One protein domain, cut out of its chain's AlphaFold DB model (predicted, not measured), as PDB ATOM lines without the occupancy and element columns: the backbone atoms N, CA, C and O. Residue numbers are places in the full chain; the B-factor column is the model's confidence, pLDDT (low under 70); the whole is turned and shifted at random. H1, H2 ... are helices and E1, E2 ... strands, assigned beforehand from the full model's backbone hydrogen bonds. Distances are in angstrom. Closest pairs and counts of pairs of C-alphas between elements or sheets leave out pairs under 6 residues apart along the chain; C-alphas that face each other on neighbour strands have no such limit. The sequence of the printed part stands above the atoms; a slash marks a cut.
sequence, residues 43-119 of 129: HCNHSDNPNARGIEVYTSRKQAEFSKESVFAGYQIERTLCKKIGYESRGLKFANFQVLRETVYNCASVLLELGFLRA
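What this domain is: This is residues 43 to 119 of the 129 residues of the protein "MurNAc-LAA domain-containing protein" of Maribacter sp (UniProt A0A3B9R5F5). A strongly twisted sheet of four strands has one long helix, H1, packed along one face, while the short helix H2 sits on the other face, by the end of E2 and the start of E4. E2 and E4 run through the middle, and the small strand E1 lies at one edge. The 77 printed residues hold E1, E2, H1, E3, H2 and E4 in chain order; the sheet's order is E1 E4 E2 E3, mixed, and the class is mixed, helices and strands. The whole is compact, with a radius of gyration of the C-alphas of 12.8 A, and only just flat, spanning 38 by 25 by 13 A.

Where its parts are: E4, residues 108 to 117, is 26.8 A long and ends at C-alpha 117 (17.863, -9.836, -46.653). E2 is residues 55 to 60, 17.1 A, and E3 residues 89 to 95, 17.0 A. E1, residues 43 to 46, is 9.7 A long and begins at C-alpha 43 (13.805, -11.590, -37.679). H1, residues 67 to 85, is 26.4 A long; H2, residues 98 to 103, 8.3 A.

How they stand to each other: E4 and E2 are antiparallel, with N 58 and O 111 2.8 A apart. E2 and E3 are parallel, with N 93 and O 57 at 2.8 A; E1 and E4 are parallel, with N 45 and O 115 at 2.8 A. These N and O pairs are within hydrogen-bond range. E4's pairing is staggered: residues 111 to 113 with E2, 113 to 117 with E1. H1 is on the sheet; its closest C-alphas to E4 are Ser 70 and Ala 108, 4.5 A. E2, H1 and E3 form a strand-helix-strand unit, parallel neighbour strands joined through a helix, with a right-handed crossover. H2 is on the sheet at a height of 7.4 A, on the opposite face, giving three layers, helices on both faces; the C-alphas of Ser 60 and Leu 100, the closest of E2 and H2, are 5.0 A apart. H1 and H2 are apart. In both helices every O i to N i+4 pair is within hydrogen-bond range.

The domain as a whole: The C-alphas farthest apart, of Pro 50 and Glu 65, are 39.0 A apart. The printed part has no cut and no long link. Its mean pLDDT is 93.8; residue 119 is under 70.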
ATOM      1  N   HIS A  43      13.714 -11.057 -36.327       95.31
ATOM      2  CA  HIS A  43      13.805 -11.590 -37.679       95.31
ATOM      3  C   HIS A  43      14.355 -10.538 -38.657       95.31
ATOM      4  O   HIS A  43      14.443  -9.339 -38.359       95.31
ATOM      5  N   CYS A  44      14.755 -11.017 -39.832       92.94
ATOM      6  CA  CYS A  44      14.978 -10.193 -41.008       92.94
ATOM      7  C   CYS A  44      14.147 -10.778 -42.145       92.94
ATOM      8  O   CYS A  44      14.250 -11.975 -42.437       92.94
ATOM      9  N   ASN A  45      13.371  -9.922 -42.800       91.75
ATOM     10  CA  ASN A  45      12.537 -10.304 -43.918       91.75
ATOM     11  C   ASN A  45      13.416 -10.728 -45.093       91.75
ATOM     12  O   ASN A  45      14.625 -10.506 -45.117       91.75
ATOM     13  N   HIS A  46      12.787 -11.272 -46.123       91.38
ATOM     14  CA  HIS A  46      13.433 -11.550 -47.394       91.38
ATOM     15  C   HIS A  46      12.619 -10.943 -48.538       91.38
ATOM     16  O   HIS A  46      11.387 -10.953 -48.508       91.38
ATOM     17  N   SER A  47      13.299 -10.384 -49.538       88.94
ATOM     18  CA  SER A  47      12.674  -9.931 -50.780       88.94
ATOM     19  C   SER A  47      13.686  -9.920 -51.921       88.94
ATOM     20  O   SER A  47      14.837  -9.523 -51.732       88.94
ATOM     21  N   ASP A  48      13.229 -10.283 -53.119       89.25
ATOM     22  CA  ASP A  48      14.004 -10.137 -54.357       89.25
ATOM     23  C   ASP A  48      14.039  -8.688 -54.863       89.25
ATOM     24  O   ASP A  48      14.877  -8.332 -55.694       89.25
ATOM     25  N   ASN A  49      13.148  -7.823 -54.362       87.94
ATOM     26  CA  ASN A  49      13.139  -6.414 -54.727       87.94
ATOM     27  C   ASN A  49      14.333  -5.701 -54.061       87.94
ATOM     28  O   ASN A  49      14.345  -5.564 -52.836       87.94
ATOM     29  N   PRO A  50      15.299  -5.166 -54.833       84.81
ATOM     30  CA  PRO A  50      16.475  -4.495 -54.277       84.81
ATOM     31  C   PRO A  50      16.135  -3.211 -53.508       84.81
ATOM     32  O   PRO A  50      16.964  -2.724 -52.746       84.81
ATOM     33  N   ASN A  51      14.928  -2.673 -53.697       87.62
ATOM     34  CA  ASN A  51      14.446  -1.480 -53.010       87.62
ATOM     35  C   ASN A  51      13.613  -1.805 -51.758       87.62
ATOM     36  O   ASN A  51      13.129  -0.883 -51.103       87.62
ATOM     37  N   ALA A  52      13.404  -3.086 -51.423       89.38
ATOM     38  CA  ALA A  52      12.697  -3.465 -50.206       89.38
ATOM     39  C   ALA A  52      13.522  -3.070 -48.973       89.38
ATOM     40  O   ALA A  52      14.629  -3.556 -48.756       89.38
ATOM     41  N   ARG A  53      12.971  -2.167 -48.165       90.00
ATOM     42  CA  ARG A  53      13.597  -1.633 -46.954       90.00
ATOM     43  C   ARG A  53      12.534  -1.266 -45.932       90.00
ATOM     44  O   ARG A  53      11.376  -1.081 -46.301       90.00
ATOM     45  N   GLY A  54      12.953  -1.110 -44.682       91.94
ATOM     46  CA  GLY A  54      12.098  -0.681 -43.579       91.94
ATOM     47  C   GLY A  54      11.809  -1.783 -42.566       91.94
ATOM     48  O   GLY A  54      12.179  -2.940 -42.769       91.94
ATOM     49  N   ILE A  55      11.157  -1.393 -41.474       94.62
ATOM     50  CA  ILE A  55      10.844  -2.250 -40.326       94.62
ATOM     51  C   ILE A  55       9.374  -2.646 -40.372       94.62
ATOM     52  O   ILE A  55       8.507  -1.790 -40.546       94.62
ATOM     53  N   GLU A  56       9.085  -3.925 -40.151       96.62
ATOM     54  CA  GLU A  56       7.724  -4.408 -39.906       96.62
ATOM     55  C   GLU A  56       7.627  -4.974 -38.492       96.62
ATOM     56  O   GLU A  56       8.544  -5.634 -38.003       96.62
ATOM     57  N   VAL A  57       6.499  -4.729 -37.830       97.94
ATOM     58  CA  VAL A  57       6.202  -5.334 -36.530       97.94
ATOM     59  C   VAL A  57       4.935  -6.155 -36.644       97.94
ATOM     60  O   VAL A  57       3.930  -5.702 -37.184       97.94
ATOM     61  N   TYR A  58       4.971  -7.369 -36.117       98.56
ATOM     62  CA  TYR A  58       3.867  -8.306 -36.164       98.56
ATOM     63  C   TYR A  58       3.385  -8.660 -34.763       98.56
ATOM     64  O   TYR A  58       4.178  -8.952 -33.870       98.56
ATOM     65  N   THR A  59       2.066  -8.703 -34.602       98.50
ATOM     66  CA  THR A  59       1.380  -9.279 -33.440       98.50
ATOM     67  C   THR A  59       0.403 -10.369 -33.894       98.50
ATOM     68  O   THR A  59       0.092 -10.510 -35.084       98.50
ATOM     69  N   SER A  60      -0.056 -11.190 -32.952       97.94
ATOM     70  CA  SER A  60      -0.989 -12.281 -33.229       97.94
ATOM     71  C   SER A  60      -2.314 -11.750 -33.780       97.94
ATOM     72  O   SER A  60      -2.942 -10.881 -33.184       97.94
ATOM     73  N   ARG A  61      -2.798 -12.333 -34.883       96.81
ATOM     74  CA  ARG A  61      -4.176 -12.117 -35.368       96.81
ATOM     75  C   ARG A  61      -5.229 -12.664 -34.392       96.81
ATOM     76  O   ARG A  61      -6.383 -12.247 -34.441       96.81
ATOM     77  N   LYS A  62      -4.860 -13.618 -33.535       95.44
ATOM     78  CA  LYS A  62      -5.779 -14.218 -32.565       95.44
ATOM     79  C   LYS A  62      -5.998 -13.250 -31.403       95.44
ATOM     80  O   LYS A  62      -5.028 -12.832 -30.776       95.44
ATOM     81  N   GLN A  63      -7.260 -12.940 -31.116       95.12
ATOM     82  CA  GLN A  63      -7.634 -12.171 -29.932       95.12
ATOM     83  C   GLN A  63      -7.557 -13.067 -28.693       95.12
ATOM     84  O   GLN A  63      -8.179 -14.130 -28.649       95.12
ATOM     85  N   ALA A  64      -6.757 -12.649 -27.722       95.88
ATOM     86  CA  ALA A  64      -6.528 -13.317 -26.450       95.88
ATOM     87  C   ALA A  64      -6.176 -12.270 -25.378       95.88
ATOM     88  O   ALA A  64      -6.184 -11.070 -25.652       95.88
ATOM     89  N   GLU A  65      -5.870 -12.743 -24.172       97.12
ATOM     90  CA  GLU A  65      -5.633 -11.924 -22.980       97.12
ATOM     91  C   GLU A  65      -4.643 -10.777 -23.223       97.12
ATOM     92  O   GLU A  65      -4.971  -9.635 -22.928       97.12
ATOM     93  N   PHE A  66      -3.508 -11.050 -23.875       98.19
ATOM     94  CA  PHE A  66      -2.431 -10.070 -24.056       98.19
ATOM     95  C   PHE A  66      -2.434  -9.356 -25.418       98.19
ATOM     96  O   PHE A  66      -1.412  -8.814 -25.860       98.19
ATOM     97  N   SER A  67      -3.546  -9.390 -26.162       98.06
ATOM     98  CA  SER A  67      -3.598  -8.797 -27.506       98.06
ATOM     99  C   SER A  67      -3.396  -7.279 -27.494       98.06
ATOM    100  O   SER A  67      -2.713  -6.756 -28.376       98.06
ATOM    101  N   LYS A  68      -3.959  -6.564 -26.511       98.19
ATOM    102  CA  LYS A  68      -3.862  -5.094 -26.433       98.19
ATOM    103  C   LYS A  68      -2.443  -4.656 -26.078       98.19
ATOM    104  O   LYS A  68      -1.890  -3.766 -26.720       98.19
ATOM    105  N   GLU A  69      -1.838  -5.340 -25.120       98.50
ATOM    106  CA  GLU A  69      -0.473  -5.159 -24.640       98.50
ATOM    107  C   GLU A  69       0.523  -5.445 -25.765       98.50
ATOM    108  O   GLU A  69       1.466  -4.685 -25.961       98.50
ATOM    109  N   SER A  70       0.268  -6.483 -26.568       98.50
ATOM    110  CA  SER A  70       1.088  -6.808 -27.739       98.50
ATOM    111  C   SER A  70       1.042  -5.703 -28.801       98.50
ATOM    112  O   SER A  70       2.076  -5.336 -29.356       98.50
ATOM    113  N   VAL A  71      -0.142  -5.137 -29.078       98.50
ATOM    114  CA  VAL A  71      -0.285  -4.001 -30.010       98.50
ATOM    115  C   VAL A  71       0.430  -2.763 -29.469       98.50
ATOM    116  O   VAL A  71       1.186  -2.124 -30.199       98.50
ATOM    117  N   PHE A  72       0.231  -2.443 -28.189       98.25
ATOM    118  CA  PHE A  72       0.863  -1.291 -27.552       98.25
ATOM    119  C   PHE A  72       2.392  -1.412 -27.546       98.25
ATOM    120  O   PHE A  72       3.082  -0.504 -28.011       98.25
ATOM    121  N   ALA A  73       2.928  -2.552 -27.101       97.94
ATOM    122  CA  ALA A  73       4.361  -2.824 -27.113       97.94
ATOM    123  C   ALA A  73       4.930  -2.754 -28.535       97.94
ATOM    124  O   ALA A  73       5.944  -2.095 -28.761       97.94
ATOM    125  N   GLY A  74       4.247  -3.366 -29.507       97.69
ATOM    126  CA  GLY A  74       4.664  -3.345 -30.906       97.69
ATOM    127  C   GLY A  74       4.742  -1.932 -31.480       97.69
ATOM    128  O   GLY A  74       5.740  -1.588 -32.106       97.69
ATOM    129  N   TYR A  75       3.740  -1.092 -31.212       96.94
ATOM    130  CA  TYR A  75       3.719   0.304 -31.655       96.94
ATOM    131  C   TYR A  75       4.853   1.134 -31.033       96.94
ATOM    132  O   TYR A  75       5.542   1.882 -31.727       96.94
ATOM    133  N   GLN A  76       5.092   0.978 -29.729       96.25
ATOM    134  CA  GLN A  76       6.152   1.707 -29.026       96.25
ATOM    135  C   GLN A  76       7.549   1.290 -29.506       96.25
ATOM    136  O   GLN A  76       8.420   2.144 -29.711       96.25
ATOM    137  N   ILE A  77       7.757  -0.014 -29.711       95.19
ATOM    138  CA  ILE A  77       9.011  -0.566 -30.229       95.19
ATOM    139  C   ILE A  77       9.245  -0.083 -31.659       95.19
ATOM    140  O   ILE A  77      10.325   0.428 -31.946       95.19
ATOM    141  N   GLU A  78       8.244  -0.186 -32.534       94.94
ATOM    142  CA  GLU A  78       8.339   0.235 -33.934       94.94
ATOM    143  C   GLU A  78       8.758   1.703 -34.057       94.94
ATOM    144  O   GLU A  78       9.764   2.008 -34.705       94.94
ATOM    145  N   ARG A  79       8.073   2.602 -33.344       93.38
ATOM    146  CA  ARG A  79       8.393   4.033 -33.358       93.38
ATOM    147  C   ARG A  79       9.788   4.326 -32.837       93.38
ATOM    148  O   ARG A  79      10.495   5.177 -33.384       93.38
ATOM    149  N   THR A  80      10.175   3.649 -31.760       92.62
ATOM    150  CA  THR A  80      11.488   3.843 -31.139       92.62
ATOM    151  C   THR A  80      12.597   3.359 -32.064       92.62
ATOM    152  O   THR A  80      13.595   4.061 -32.231       92.62
ATOM    153  N   LEU A  81      12.410   2.202 -32.699       91.00
ATOM    154  CA  LEU A  81      13.360   1.659 -33.660       91.00
ATOM    155  C   LEU A  81      13.489   2.573 -34.873       91.00
ATOM    156  O   LEU A  81      14.605   2.994 -35.154       91.00
ATOM    157  N   CYS A  82      12.390   2.967 -35.523       90.38
ATOM    158  CA  CYS A  82      12.437   3.857 -36.690       90.38
ATOM    159  C   CYS A  82      13.177   5.166 -36.375       90.38
ATOM    160  O   CYS A  82      14.041   5.595 -37.140       90.38
ATOM    161  N   LYS A  83      12.915   5.765 -35.203       90.94
ATOM    162  CA  LYS A  83      13.601   6.985 -34.755       90.94
ATOM    163  C   LYS A  83      15.097   6.771 -34.498       90.94
ATOM    164  O   LYS A  83      15.882   7.667 -34.787       90.94
ATOM    165  N   LYS A  84      15.490   5.633 -33.914       89.12
ATOM    166  CA  LYS A  84      16.890   5.363 -33.547       89.12
ATOM    167  C   LYS A  84      17.740   4.870 -34.716       89.12
ATOM    168  O   LYS A  84      18.896   5.261 -34.805       89.12
ATOM    169  N   ILE A  85      17.198   4.003 -35.569       83.38
ATOM    170  CA  ILE A  85      17.967   3.331 -36.628       83.38
ATOM    171  C   ILE A  85      17.802   3.992 -38.002       83.38
ATOM    172  O   ILE A  85      18.524   3.646 -38.930       83.38
ATOM    173  N   GLY A  86      16.867   4.938 -38.144       81.31
ATOM    174  CA  GLY A  86      16.662   5.710 -39.375       81.31
ATOM    175  C   GLY A  86      15.985   4.939 -40.512       81.31
ATOM    176  O   GLY A  86      16.028   5.382 -41.655       81.31
ATOM    177  N   TYR A  87      15.385   3.782 -40.225       83.31
ATOM    178  CA  TYR A  87      14.668   2.983 -41.221       83.31
ATOM    179  C   TYR A  87      13.200   3.408 -41.302       83.31
ATOM    180  O   TYR A  87      12.589   3.787 -40.302       83.31
ATOM    181  N   GLU A  88      12.631   3.314 -42.505       89.12
ATOM    182  CA  GLU A  88      11.217   3.596 -42.758       89.12
ATOM    183  C   GLU A  88      10.319   2.586 -42.024       89.12
ATOM    184  O   GLU A  88      10.589   1.381 -42.009       89.12
ATOM    185  N   SER A  89       9.222   3.073 -41.445       93.44
ATOM    186  CA  SER A  89       8.170   2.202 -40.924       93.44
ATOM    187  C   SER A  89       7.393   1.572 -42.079       93.44
ATOM    188  O   SER A  89       7.014   2.241 -43.042       93.44
ATOM    189  N   ARG A  90       7.095   0.280 -41.942       95.06
ATOM    190  CA  ARG A  90       6.126  -0.451 -42.771       95.06
ATOM    191  C   ARG A  90       4.910  -0.918 -41.958       95.06
ATOM    192  O   ARG A  90       4.109  -1.725 -42.441       95.06
ATOM    193  N   GLY A  91       4.780  -0.388 -40.743       95.12
ATOM    194  CA  GLY A  91       3.635  -0.525 -39.854       95.12
ATOM    195  C   GLY A  91       3.592  -1.789 -38.996       95.12
ATOM    196  O   GLY A  91       4.320  -2.768 -39.198       95.12
ATOM    197  N   LEU A  92       2.663  -1.747 -38.038       97.38
ATOM    198  CA  LEU A  92       2.251  -2.881 -37.218       97.38
ATOM    199  C   LEU A  92       1.181  -3.700 -37.949       97.38
ATOM    200  O   LEU A  92       0.189  -3.157 -38.439       97.38
ATOM    201  N   LYS A  93       1.368  -5.018 -38.007       98.06
ATOM    202  CA  LYS A  93       0.530  -5.954 -38.762       98.06
ATOM    203  C   LYS A  93       0.083  -7.129 -37.899       98.06
ATOM    204  O   LYS A  93       0.745  -7.524 -36.944       98.06
ATOM    205  N   PHE A  94      -1.033  -7.739 -38.286       98.19
ATOM    206  CA  PHE A  94      -1.546  -8.954 -37.656       98.19
ATOM    207  C   PHE A  94      -1.218 -10.178 -38.509       98.19
ATOM    208  O   PHE A  94      -1.617 -10.244 -39.674       98.19
ATOM    209  N   ALA A  95      -0.552 -11.171 -37.923       97.19
ATOM    210  CA  ALA A  95      -0.177 -12.409 -38.604       97.19
ATOM    211  C   ALA A  95      -0.560 -13.658 -37.803       97.19
ATOM    212  O   ALA A  95      -0.829 -13.611 -36.603       97.19
ATOM    213  N   ASN A  96      -0.572 -14.803 -38.488       97.25
ATOM    214  CA  ASN A  96      -0.835 -16.111 -37.893       97.25
ATOM    215  C   ASN A  96       0.466 -16.895 -37.625       97.25
ATOM    216  O   ASN A  96       0.518 -18.112 -37.809       97.25
ATOM    217  N   PHE A  97       1.538 -16.204 -37.231       97.81
ATOM    218  CA  PHE A  97       2.798 -16.852 -36.880       97.81
ATOM    219  C   PHE A  97       2.628 -17.675 -35.609       97.81
ATOM    220  O   PHE A  97       2.076 -17.192 -34.620       97.81
ATOM    221  N   GLN A  98       3.105 -18.919 -35.634       97.38
ATOM    222  CA  GLN A  98       2.901 -19.864 -34.538       97.38
ATOM    223  C   GLN A  98       3.428 -19.323 -33.201       97.38
ATOM    224  O   GLN A  98       2.710 -19.375 -32.207       97.38
ATOM    225  N   VAL A  99       4.620 -18.714 -33.207       97.25
ATOM    226  CA  VAL A  99       5.229 -18.125 -32.003       97.25
ATOM    227  C   VAL A  99       4.380 -17.017 -31.383       97.25
ATOM    228  O   VAL A  99       4.353 -16.898 -30.167       97.25
ATOM    229  N   LEU A 100       3.638 -16.245 -32.181       98.12
ATOM    230  CA  LEU A 100       2.742 -15.200 -31.672       98.12
ATOM    231  C   LEU A 100       1.402 -15.794 -31.232       98.12
ATOM    232  O   LEU A 100       0.891 -15.482 -30.159       98.12
ATOM    233  N   ARG A 101       0.841 -16.695 -32.049       97.44
ATOM    234  CA  ARG A 101      -0.459 -17.331 -31.801       97.44
ATOM    235  C   ARG A 101      -0.481 -18.134 -30.500       97.44
ATOM    236  O   ARG A 101      -1.513 -18.162 -29.837       97.44
ATOM    237  N   GLU A 102       0.609 -18.820 -30.170       96.81
ATOM    238  CA  GLU A 102       0.710 -19.626 -28.947       96.81
ATOM    239  C   GLU A 102       1.101 -18.786 -27.723       96.81
ATOM    240  O   GLU A 102       0.654 -19.081 -26.615       96.81
ATOM    241  N   THR A 103       1.890 -17.722 -27.906       97.50
ATOM    242  CA  THR A 103       2.408 -16.916 -26.787       97.50
ATOM    243  C   THR A 103       1.401 -15.904 -26.251       97.50
ATOM    244  O   THR A 103       1.394 -15.668 -25.048       97.50
ATOM    245  N   VAL A 104       0.494 -15.379 -27.088       97.12
ATOM    246  CA  VAL A 104      -0.492 -14.334 -26.714       97.12
ATOM    247  C   VAL A 104      -1.464 -14.732 -25.583       97.12
ATOM    248  O   VAL A 104      -2.202 -13.897 -25.069       97.12
ATOM    249  N   TYR A 105      -1.475 -16.009 -25.191       96.75
ATOM    250  CA  TYR A 105      -2.208 -16.526 -24.028       96.75
ATOM    251  C   TYR A 105      -1.451 -16.424 -22.705       96.75
ATOM    252  O   TYR A 105      -2.043 -16.648 -21.660       96.75
ATOM    253  N   ASN A 106      -0.144 -16.176 -22.751       96.12
ATOM    254  CA  ASN A 106       0.725 -16.213 -21.579       96.12
ATOM    255  C   ASN A 106       1.363 -14.848 -21.306       96.12
ATOM    256  O   ASN A 106       1.609 -14.537 -20.146       96.12
ATOM    257  N   CYS A 107       1.653 -14.061 -22.352       97.75
ATOM    258  CA  CYS A 107       2.228 -12.724 -22.223       97.75
ATOM    259  C   CYS A 107       2.059 -11.884 -23.497       97.75
ATOM    260  O   CYS A 107       1.649 -12.389 -24.550       97.75
ATOM    261  N   ALA A 108       2.438 -10.604 -23.426       98.25
ATOM    262  CA  ALA A 108       2.554  -9.765 -24.614       98.25
ATOM    263  C   ALA A 108       3.598 -10.357 -25.574       98.25
ATOM    264  O   ALA A 108       4.639 -10.855 -25.143       98.25
ATOM    265  N   SER A 109       3.334 -10.325 -26.880       98.38
ATOM    266  CA  SER A 109       4.242 -10.908 -27.871       98.38
ATOM    267  C   SER A 109       4.308 -10.101 -29.160       98.38
ATOM    268  O   SER A 109       3.286  -9.706 -29.720       98.38
ATOM    269  N   VAL A 110       5.527  -9.880 -29.645       98.56
ATOM    270  CA  VAL A 110       5.793  -9.181 -30.906       98.56
ATOM    271  C   VAL A 110       6.867  -9.908 -31.706       98.56
ATOM    272  O   VAL A 110       7.773 -10.528 -31.146       98.56
ATOM    273  N   LEU A 111       6.777  -9.823 -33.028       98.56
ATOM    274  CA  LEU A 111       7.831 -10.235 -33.947       98.56
ATOM    275  C   LEU A 111       8.292  -9.012 -34.733       98.56
ATOM    276  O   LEU A 111       7.471  -8.301 -35.304       98.56
ATOM    277  N   LEU A 112       9.597  -8.762 -34.730       97.62
ATOM    278  CA  LEU A 112      10.222  -7.627 -35.394       97.62
ATOM    279  C   LEU A 112      10.951  -8.122 -36.637       97.62
ATOM    280  O   LEU A 112      11.854  -8.947 -36.524       97.62
ATOM    281  N   GLU A 113      10.594  -7.579 -37.790       96.38
ATOM    282  CA  GLU A 113      11.368  -7.706 -39.019       96.38
ATOM    283  C   GLU A 113      12.211  -6.443 -39.178       96.38
ATOM    284  O   GLU A 113      11.697  -5.372 -39.508       96.38
ATOM    285  N   LEU A 114      13.509  -6.549 -38.899       92.81
ATOM    286  CA  LEU A 114      14.409  -5.395 -38.764       92.81
ATOM    287  C   LEU A 114      14.999  -4.892 -40.096       92.81
ATOM    288  O   LEU A 114      15.895  -4.051 -40.103       92.81
ATOM    289  N   GLY A 115      14.521  -5.410 -41.223       90.81
ATOM    290  CA  GLY A 115      15.032  -5.120 -42.562       90.81
ATOM    291  C   GLY A 115      14.817  -6.301 -43.504       90.81
ATOM    292  O   GLY A 115      14.179  -7.277 -43.121       90.81
ATOM    293  N   PHE A 116      15.351  -6.217 -44.724       90.44
ATOM    294  CA  PHE A 116      15.205  -7.243 -45.760       90.44
ATOM    295  C   PHE A 116      16.573  -7.787 -46.183       90.44
ATOM    296  O   PHE A 116      17.441  -7.043 -46.637       90.44
ATOM    297  N   LEU A 117      16.757  -9.099 -46.064       86.06
ATOM    298  CA  LEU A 117      17.863  -9.836 -46.653       86.06
ATOM    299  C   LEU A 117      17.632  -9.976 -48.157       86.06
ATOM    300  O   LEU A 117      16.587 -10.460 -48.602       86.06
ATOM    301  N   ARG A 118      18.646  -9.602 -48.933       77.69
ATOM    302  CA  ARG A 118      18.670  -9.763 -50.385       77.69
ATOM    303  C   ARG A 118      19.396 -11.055 -50.746       77.69
ATOM    304  O   ARG A 118      20.522 -11.268 -50.301       77.69
ATOM    305  N   ALA A 119      18.808 -11.869 -51.618       58.69
ATOM    306  CA  ALA A 119      19.579 -12.880 -52.330       58.69
ATOM    307  C   ALA A 119      20.424 -12.167 -53.397       58.69
ATOM    308  O   ALA A 119      19.930 -11.786 -54.456       58.69
TER     309      ALA A 119